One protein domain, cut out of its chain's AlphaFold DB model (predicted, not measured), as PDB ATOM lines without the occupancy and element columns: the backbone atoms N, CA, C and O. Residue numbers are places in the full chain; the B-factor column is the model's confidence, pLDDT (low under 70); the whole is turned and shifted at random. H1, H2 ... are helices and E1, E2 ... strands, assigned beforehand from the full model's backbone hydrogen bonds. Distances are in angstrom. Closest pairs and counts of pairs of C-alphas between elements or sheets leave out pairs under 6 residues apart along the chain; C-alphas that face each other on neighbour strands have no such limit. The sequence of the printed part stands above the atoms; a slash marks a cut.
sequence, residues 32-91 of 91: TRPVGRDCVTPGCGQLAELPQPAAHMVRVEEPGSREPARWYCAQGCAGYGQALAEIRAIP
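What this domain is: This is residues 32 to 91 of the 91 residues of an uncharacterized protein of Streptomyces marianii (UniProt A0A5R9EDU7). There is little regular structure here: a hairpin of two short strands, E1 and E2, packs on one helix, H1, while residues 32 to 57, with no named element, loop at the end where H1 begins. The printed part has 60 residues, 20 of them in named elements, in the order E1, E2, H1; the sheet is antiparallel and the class mixed. It is compact, radius of gyration of the C-alphas 10.8 A, and flat, spanning 32 by 30 by 15 A.

How they stand to each other: Past the loops, look at E1, residues 58 to 60, and E2, residues 70 to 72, an antiparallel hairpin at 140 degrees; N 58 and O 72 are 2.8 A apart, within hydrogen-bond range. Residues 46 to 47 also pair antiparallel with residues 70 to 71 of E2. In H1, residues 76 to 89, every O i to N i+4 pair is within range. Its closest C-alphas to E1 are Gln 82 and Val 60, 6.1 A; to E2, Ala 78 and Tyr 72, 5.2 A.

Where its parts are: Find C-alpha 58 at (198.878, 273.880, 161.160), where E1 begins, 6.2 A long; E2 measures 6.5 A. H1 runs 20.1 A to C-alpha 89 at (183.642, 268.451, 151.277).

The domain as a whole: The C-alphas farthest apart, of Ala 55 and Pro 91, are 33.2 A apart. The printed part has no cut; the link E1 to E2 is short, E2 to H1 tight. No printed residue is under 70 in pLDDT.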
ATOM      1  N   THR A  32     201.068 285.110 141.032       82.88
ATOM      2  CA  THR A  32     200.610 283.957 141.796       82.88
ATOM      3  C   THR A  32     201.636 283.652 142.873       82.88
ATOM      4  O   THR A  32     202.797 283.373 142.573       82.88
ATOM      5  N   ARG A  33     201.212 283.672 144.137       85.00
ATOM      6  CA  ARG A  33     202.052 283.179 145.226       85.00
ATOM      7  C   ARG A  33     201.978 281.652 145.270       85.00
ATOM      8  O   ARG A  33     200.865 281.127 145.224       85.00
ATOM      9  N   PRO A  34     203.113 280.946 145.398       91.12
ATOM     10  CA  PRO A  34     203.094 279.506 145.584       91.12
ATOM     11  C   PRO A  34     202.418 279.153 146.914       91.12
ATOM     12  O   PRO A  34     202.712 279.751 147.954       91.12
ATOM     13  N   VAL A  35     201.509 278.181 146.880       92.50
ATOM     14  CA  VAL A  35     200.730 277.725 148.040       92.50
ATOM     15  C   VAL A  35     200.720 276.204 148.111       92.50
ATOM     16  O   VAL A  35     200.963 275.515 147.121       92.50
ATOM     17  N   GLY A  36     200.450 275.667 149.301       91.44
ATOM     18  CA  GLY A  36     200.433 274.223 149.518       91.44
ATOM     19  C   GLY A  36     201.759 273.576 149.135       91.44
ATOM     20  O   GLY A  36     202.795 273.974 149.654       91.44
ATOM     21  N   ARG A  37     201.727 272.585 148.237       90.75
ATOM     22  CA  ARG A  37     202.917 271.807 147.846       90.75
ATOM     23  C   ARG A  37     203.975 272.620 147.104       90.75
ATOM     24  O   ARG A  37     205.141 272.246 147.146       90.75
ATOM     25  N   ASP A  38     203.575 273.714 146.465       92.62
ATOM     26  CA  ASP A  38     204.502 274.599 145.758       92.62
ATOM     27  C   ASP A  38     205.126 275.634 146.707       92.62
ATOM     28  O   ASP A  38     206.072 276.332 146.345       92.62
ATOM     29  N   CYS A  39     204.599 275.758 147.934       94.00
ATOM     30  CA  CYS A  39     205.130 276.666 148.940       94.00
ATOM     31  C   CYS A  39     206.559 276.267 149.318       94.00
ATOM     32  O   CYS A  39     206.834 275.129 149.684       94.00
ATOM     33  N   VAL A  40     207.462 277.247 149.314       93.12
ATOM     34  CA  VAL A  40     208.883 277.041 149.634       93.12
ATOM     35  C   VAL A  40     209.145 276.721 151.109       93.12
ATOM     36  O   VAL A  40     210.254 276.327 151.462       93.12
ATOM     37  N   THR A  41     208.152 276.901 151.985       93.50
ATOM     38  CA  THR A  41     208.289 276.578 153.409       93.50
ATOM     39  C   THR A  41     208.376 275.061 153.593       93.50
ATOM     40  O   THR A  41     207.427 274.360 153.225       93.50
ATOM     41  N   PRO A  42     209.452 274.537 154.213       92.88
ATOM     42  CA  PRO A  42     209.598 273.106 154.454       92.88
ATOM     43  C   PRO A  42     208.382 272.516 155.175       92.88
ATOM     44  O   PRO A  42     207.883 273.089 156.142       92.88
ATOM     45  N   GLY A  43     207.899 271.374 154.691       93.06
ATOM     46  CA  GLY A  43     206.742 270.680 155.260       93.06
ATOM     47  C   GLY A  43     205.376 271.148 154.746       93.06
ATOM     48  O   GLY A  43     204.389 270.439 154.928       93.06
ATOM     49  N   CYS A  44     205.278 272.310 154.092       95.94
ATOM     50  CA  CYS A  44     203.994 272.849 153.645       95.94
ATOM     51  C   CYS A  44     203.352 271.971 152.555       95.94
ATOM     52  O   CYS A  44     204.011 271.518 151.623       95.94
ATOM     53  N   GLY A  45     202.054 271.694 152.685       95.25
ATOM     54  CA  GLY A  45     201.302 270.833 151.772       95.25
ATOM     55  C   GLY A  45     201.583 269.329 151.917       95.25
ATOM     56  O   GLY A  45     200.985 268.529 151.181       95.25
ATOM     57  N   GLN A  46     202.452 268.915 152.848       95.81
ATOM     58  CA  GLN A  46     202.671 267.499 153.157       95.81
ATOM     59  C   GLN A  46     201.425 266.882 153.794       95.81
ATOM     60  O   GLN A  46     200.617 267.585 154.398       95.81
ATOM     61  N   LEU A  47     201.251 265.568 153.639       96.75
ATOM     62  CA  LEU A  47     200.193 264.843 154.347       96.75
ATOM     63  C   LEU A  47     200.376 265.005 155.858       96.75
ATOM     64  O   LEU A  47     201.506 265.043 156.346       96.75
ATOM     65  N   ALA A  48     199.266 265.115 156.586       94.94
ATOM     66  CA  ALA A  48     199.264 265.302 158.033       94.94
ATOM     67  C   ALA A  48     199.542 263.997 158.797       94.94
ATOM     68  O   ALA A  48     198.797 263.619 159.700       94.94
ATOM     69  N   GLU A  49     200.604 263.298 158.409       91.12
ATOM     70  CA  GLU A  49     201.132 262.149 159.136       91.12
ATOM     71  C   GLU A  49     201.943 262.625 160.351       91.12
ATOM     72  O   GLU A  49     202.371 263.784 160.425       91.12
ATOM     73  N   LEU A  50     202.120 261.733 161.329       83.62
ATOM     74  CA  LEU A  50     203.013 261.970 162.459       83.62
ATOM     75  C   LEU A  50     204.434 261.499 162.110       83.62
ATOM     76  O   LEU A  50     204.583 260.445 161.493       83.62
ATOM     77  N   PRO A  51     205.478 262.217 162.564       86.69
ATOM     78  CA  PRO A  51     205.426 263.404 163.425       86.69
ATOM     79  C   PRO A  51     205.098 264.703 162.667       86.69
ATOM     80  O   PRO A  51     205.307 264.812 161.463       86.69
ATOM     81  N   GLN A  52     204.628 265.721 163.399       90.00
ATOM     82  CA  GLN A  52     204.464 267.079 162.866       90.00
ATOM     83  C   GLN A  52     205.818 267.608 162.337       90.00
ATOM     84  O   GLN A  52     206.781 267.621 163.108       90.00
ATOM     85  N   PRO A  53     205.915 268.088 161.076       87.25
ATOM     86  CA  PRO A  53     207.198 268.465 160.474       87.25
ATOM     87  C   PRO A  53     207.897 269.637 161.174       87.25
ATOM     88  O   PRO A  53     209.121 269.657 161.279       87.25
ATOM     89  N   ALA A  54     207.131 270.618 161.660       88.69
ATOM     90  CA  ALA A  54     207.637 271.711 162.484       88.69
ATOM     91  C   ALA A  54     206.536 272.278 163.393       88.69
ATOM     92  O   ALA A  54     205.372 272.341 163.002       88.69
ATOM     93  N   ALA A  55     206.915 272.757 164.583       86.38
ATOM     94  CA  ALA A  55     205.982 273.172 165.641       86.38
ATOM     95  C   ALA A  55     204.987 274.280 165.239       86.38
ATOM     96  O   ALA A  55     203.899 274.371 165.794       86.38
ATOM     97  N   HIS A  56     205.347 275.125 164.271       88.44
ATOM     98  CA  HIS A  56     204.521 276.246 163.810       88.44
ATOM     99  C   HIS A  56     203.557 275.871 162.671       88.44
ATOM    100  O   HIS A  56     202.867 276.742 162.136       88.44
ATOM    101  N   MET A  57     203.549 274.607 162.244       95.06
ATOM    102  CA  MET A  57     202.684 274.146 161.164       95.06
ATOM    103  C   MET A  57     201.290 273.803 161.673       95.06
ATOM    104  O   MET A  57     201.128 273.234 162.748       95.06
ATOM    105  N   VAL A  58     200.289 274.106 160.859       95.81
ATOM    106  CA  VAL A  58     198.878 273.880 161.160       95.81
ATOM    107  C   VAL A  58     198.407 272.652 160.399       95.81
ATOM    108  O   VAL A  58     198.592 272.570 159.184       95.81
ATOM    109  N   ARG A  59     197.804 271.697 161.111       96.75
ATOM    110  CA  ARG A  59     197.070 270.600 160.482       96.75
ATOM    111  C   ARG A  59     195.736 271.147 160.009       96.75
ATOM    112  O   ARG A  59     194.987 271.695 160.810       96.75
ATOM    113  N   VAL A  60     195.451 270.969 158.731       97.44
ATOM    114  CA  VAL A  60     194.145 271.258 158.151       97.44
ATOM    115  C   VAL A  60     193.500 269.943 157.755       97.44
ATOM    116  O   VAL A  60     194.112 269.130 157.058       97.44
ATOM    117  N   GLU A  61     192.268 269.755 158.204       97.50
ATOM    118  CA  GLU A  61     191.390 268.656 157.834       97.50
ATOM    119  C   GLU A  61     189.941 269.129 157.927       97.50
ATOM    120  O   GLU A  61     189.615 269.921 158.805       97.50
ATOM    121  N   GLU A  62     189.088 268.638 157.031       97.69
ATOM    122  CA  GLU A  62     187.657 268.943 157.029       97.69
ATOM    123  C   GLU A  62     186.875 267.620 156.988       97.69
ATOM    124  O   GLU A  62     187.095 266.810 156.076       97.69
ATOM    125  N   PRO A  63     185.991 267.346 157.965       95.00
ATOM    126  CA  PRO A  63     185.192 266.126 157.984       95.00
ATOM    127  C   PRO A  63     184.378 265.931 156.700       95.00
ATOM    128  O   PRO A  63     183.697 266.832 156.226       95.00
ATOM    129  N   GLY A  64     184.436 264.727 156.128       94.50
ATOM    130  CA  GLY A  64     183.734 264.414 154.876       94.50
ATOM    131  C   GLY A  64     184.394 264.986 153.616       94.50
ATOM    132  O   GLY A  64     183.937 264.699 152.511       94.50
ATOM    133  N   SER A  65     185.493 265.731 153.751       97.44
ATOM    134  CA  SER A  65     186.264 266.189 152.603       97.44
ATOM    135  C   SER A  65     186.977 265.052 151.888       97.44
ATOM    136  O   SER A  65     187.533 264.135 152.493       97.44
ATOM    137  N   ARG A  66     187.027 265.164 150.560       97.38
ATOM    138  CA  ARG A  66     187.910 264.355 149.710       97.38
ATOM    139  C   ARG A  66     189.353 264.874 149.698       97.38
ATOM    140  O   ARG A  66     190.214 264.246 149.084       97.38
ATOM    141  N   GLU A  67     189.635 266.027 150.306       96.81
ATOM    142  CA  GLU A  67     191.011 266.477 150.537       96.81
ATOM    143  C   GLU A  67     191.600 265.722 151.737       96.81
ATOM    144  O   GLU A  67     191.023 265.774 152.824       96.81
ATOM    145  N   PRO A  68     192.744 265.028 151.592       96.25
ATOM    146  CA  PRO A  68     193.401 264.428 152.743       96.25
ATOM    147  C   PRO A  68     193.925 265.511 153.690       96.25
ATOM    148  O   PRO A  68     194.344 266.584 153.254       96.25
ATOM    149  N   ALA A  69     193.989 265.188 154.981       97.31
ATOM    150  CA  ALA A  69     194.581 266.073 155.973       97.31
ATOM    151  C   ALA A  69     196.036 266.429 155.607       97.31
ATOM    152  O   ALA A  69     196.817 265.562 155.191       97.31
ATOM    153  N   ARG A  70     196.415 267.701 155.773       97.56
ATOM    154  CA  ARG A  70     197.753 268.217 155.426       97.56
ATOM    155  C   ARG A  70     198.308 269.195 156.454       97.56
ATOM    156  O   ARG A  70     197.554 269.893 157.125       97.56
ATOM    157  N   TRP A  71     199.634 269.270 156.529       97.62
ATOM    158  CA  TRP A  71     200.356 270.311 157.259       97.62
ATOM    159  C   TRP A  71     200.562 271.543 156.372       97.62
ATOM    160  O   TRP A  71     201.018 271.429 155.236       97.62
ATOM    161  N   TYR A  72     200.286 272.734 156.895       97.56
ATOM    162  CA  TYR A  72     200.519 274.005 156.206       97.56
ATOM    163  C   TYR A  72     201.295 274.979 157.083       97.56
ATOM    164  O   TYR A  72     201.177 274.962 158.309       97.56
ATOM    165  N   CYS A  73     202.094 275.853 156.467       95.00
ATOM    166  CA  CYS A  73     202.639 276.990 157.198       95.00
ATOM    167  C   CYS A  73     201.505 277.937 157.626       95.00
ATOM    168  O   CYS A  73     200.432 277.972 157.012       95.00
ATOM    169  N   ALA A  74     201.743 278.700 158.691       89.00
ATOM    170  CA  ALA A  74     200.763 279.643 159.212       89.00
ATOM    171  C   ALA A  74     200.328 280.683 158.155       89.00
ATOM    172  O   ALA A  74     201.035 280.953 157.182       89.00
ATOM    173  N   GLN A  75     199.179 281.322 158.392       86.38
ATOM    174  CA  GLN A  75     198.606 282.375 157.543       86.38
ATOM    175  C   GLN A  75     198.106 281.856 156.182       86.38
ATOM    176  O   GLN A  75     197.179 281.048 156.130       86.38
ATOM    177  N   GLY A  76     198.677 282.337 155.073       89.25
ATOM    178  CA  GLY A  76     198.107 282.175 153.732       89.25
ATOM    179  C   GLY A  76     197.928 280.722 153.291       89.25
ATOM    180  O   GLY A  76     196.909 280.401 152.687       89.25
ATOM    181  N   CYS A  77     198.869 279.832 153.621       95.81
ATOM    182  CA  CYS A  77     198.751 278.422 153.237       95.81
ATOM    183  C   CYS A  77     197.735 277.656 154.088       95.81
ATOM    184  O   CYS A  77     197.049 276.796 153.547       95.81
ATOM    185  N   ALA A  78     197.595 277.983 155.376       96.31
ATOM    186  CA  ALA A  78     196.537 277.413 156.208       96.31
ATOM    187  C   ALA A  78     195.146 277.819 155.688       96.31
ATOM    188  O   ALA A  78     194.282 276.962 155.534       96.31
ATOM    189  N   GLY A  79     194.960 279.093 155.320       96.12
ATOM    190  CA  GLY A  79     193.712 279.565 154.707       96.12
ATOM    191  C   GLY A  79     193.424 278.920 153.346       96.12
ATOM    192  O   GLY A  79     192.307 278.481 153.097       96.12
ATOM    193  N   TYR A  80     194.441 278.797 152.484       95.75
ATOM    194  CA  TYR A  80     194.335 278.055 151.221       95.75
ATOM    195  C   TYR A  80     193.929 276.592 151.445       95.75
ATOM    196  O   TYR A  80     193.020 276.094 150.784       95.75
ATOM    197  N   GLY A  81     194.594 275.915 152.385       97.12
ATOM    198  CA  GLY A  81     194.326 274.521 152.711       97.12
ATOM    199  C   GLY A  81     192.907 274.312 153.221       97.12
ATOM    200  O   GLY A  81     192.246 273.375 152.781       97.12
ATOM    201  N   GLN A  82     192.438 275.199 154.105       97.88
ATOM    202  CA  GLN A  82     191.085 275.145 154.656       97.88
ATOM    203  C   GLN A  82     190.050 275.301 153.541       97.88
ATOM    204  O   GLN A  82     189.186 274.447 153.383       97.88
ATOM    205  N   ALA A  83     190.202 276.324 152.694       97.19
ATOM    206  CA  ALA A  83     189.301 276.543 151.567       97.19
ATOM    207  C   ALA A  83     189.271 275.346 150.601       97.19
ATOM    208  O   ALA A  83     188.206 274.946 150.134       97.19
ATOM    209  N   LEU A  84     190.428 274.740 150.305       96.62
ATOM    210  CA  LEU A  84     190.490 273.543 149.465       96.62
ATOM    211  C   LEU A  84     189.750 272.361 150.106       96.62
ATOM    212  O   LEU A  84     189.021 271.650 149.410       96.62
ATOM    213  N   ALA A  85     189.936 272.153 151.411       97.94
ATOM    214  CA  ALA A  85     189.283 271.083 152.149       97.94
ATOM    215  C   ALA A  85     187.758 271.270 152.178       97.94
ATOM    216  O   ALA A  85     187.031 270.335 151.841       97.94
ATOM    217  N   GLU A  86     187.275 272.480 152.452       97.81
ATOM    218  CA  GLU A  86     185.849 272.833 152.428       97.81
ATOM    219  C   GLU A  86     185.226 272.618 151.045       97.81
ATOM    220  O   GLU A  86     184.209 271.937 150.917       97.81
ATOM    221  N   ILE A  87     185.867 273.115 149.979       97.88
ATOM    222  CA  ILE A  87     185.384 272.924 148.600       97.88
ATOM    223  C   ILE A  87     185.266 271.432 148.268       97.88
ATOM    224  O   ILE A  87     184.323 271.011 147.600       97.88
ATOM    225  N   ARG A  88     186.211 270.610 148.736       97.06
ATOM    226  CA  ARG A  88     186.202 269.161 148.494       97.06
ATOM    227  C   ARG A  88     185.282 268.365 149.421       97.06
ATOM    228  O   ARG A  88     185.105 267.170 149.164       97.06
ATOM    229  N   ALA A  89     184.702 269.002 150.435       96.88
ATOM    230  CA  ALA A  89     183.642 268.451 151.277       96.88
ATOM    231  C   ALA A  89     182.239 268.657 150.685       96.88
ATOM    232  O   ALA A  89     181.291 268.018 151.133       96.88
ATOM    233  N   ILE A  90     182.099 269.506 149.660       95.69
ATOM    234  CA  ILE A  90     180.834 269.662 148.937       95.69
ATOM    235  C   ILE A  90     180.490 268.326 148.235       95.69
ATOM    236  O   ILE A  90     181.364 267.798 147.526       95.69
ATOM    237  N   PRO A  91     179.264 267.788 148.443       87.25
ATOM    238  CA  PRO A  91     178.792 266.540 147.833       87.25
ATOM    239  C   PRO A  91     178.837 266.526 146.303       87.25
ATOM    240  O   PRO A  91     178.505 267.563 145.684       87.25
TER     241      PRO A  91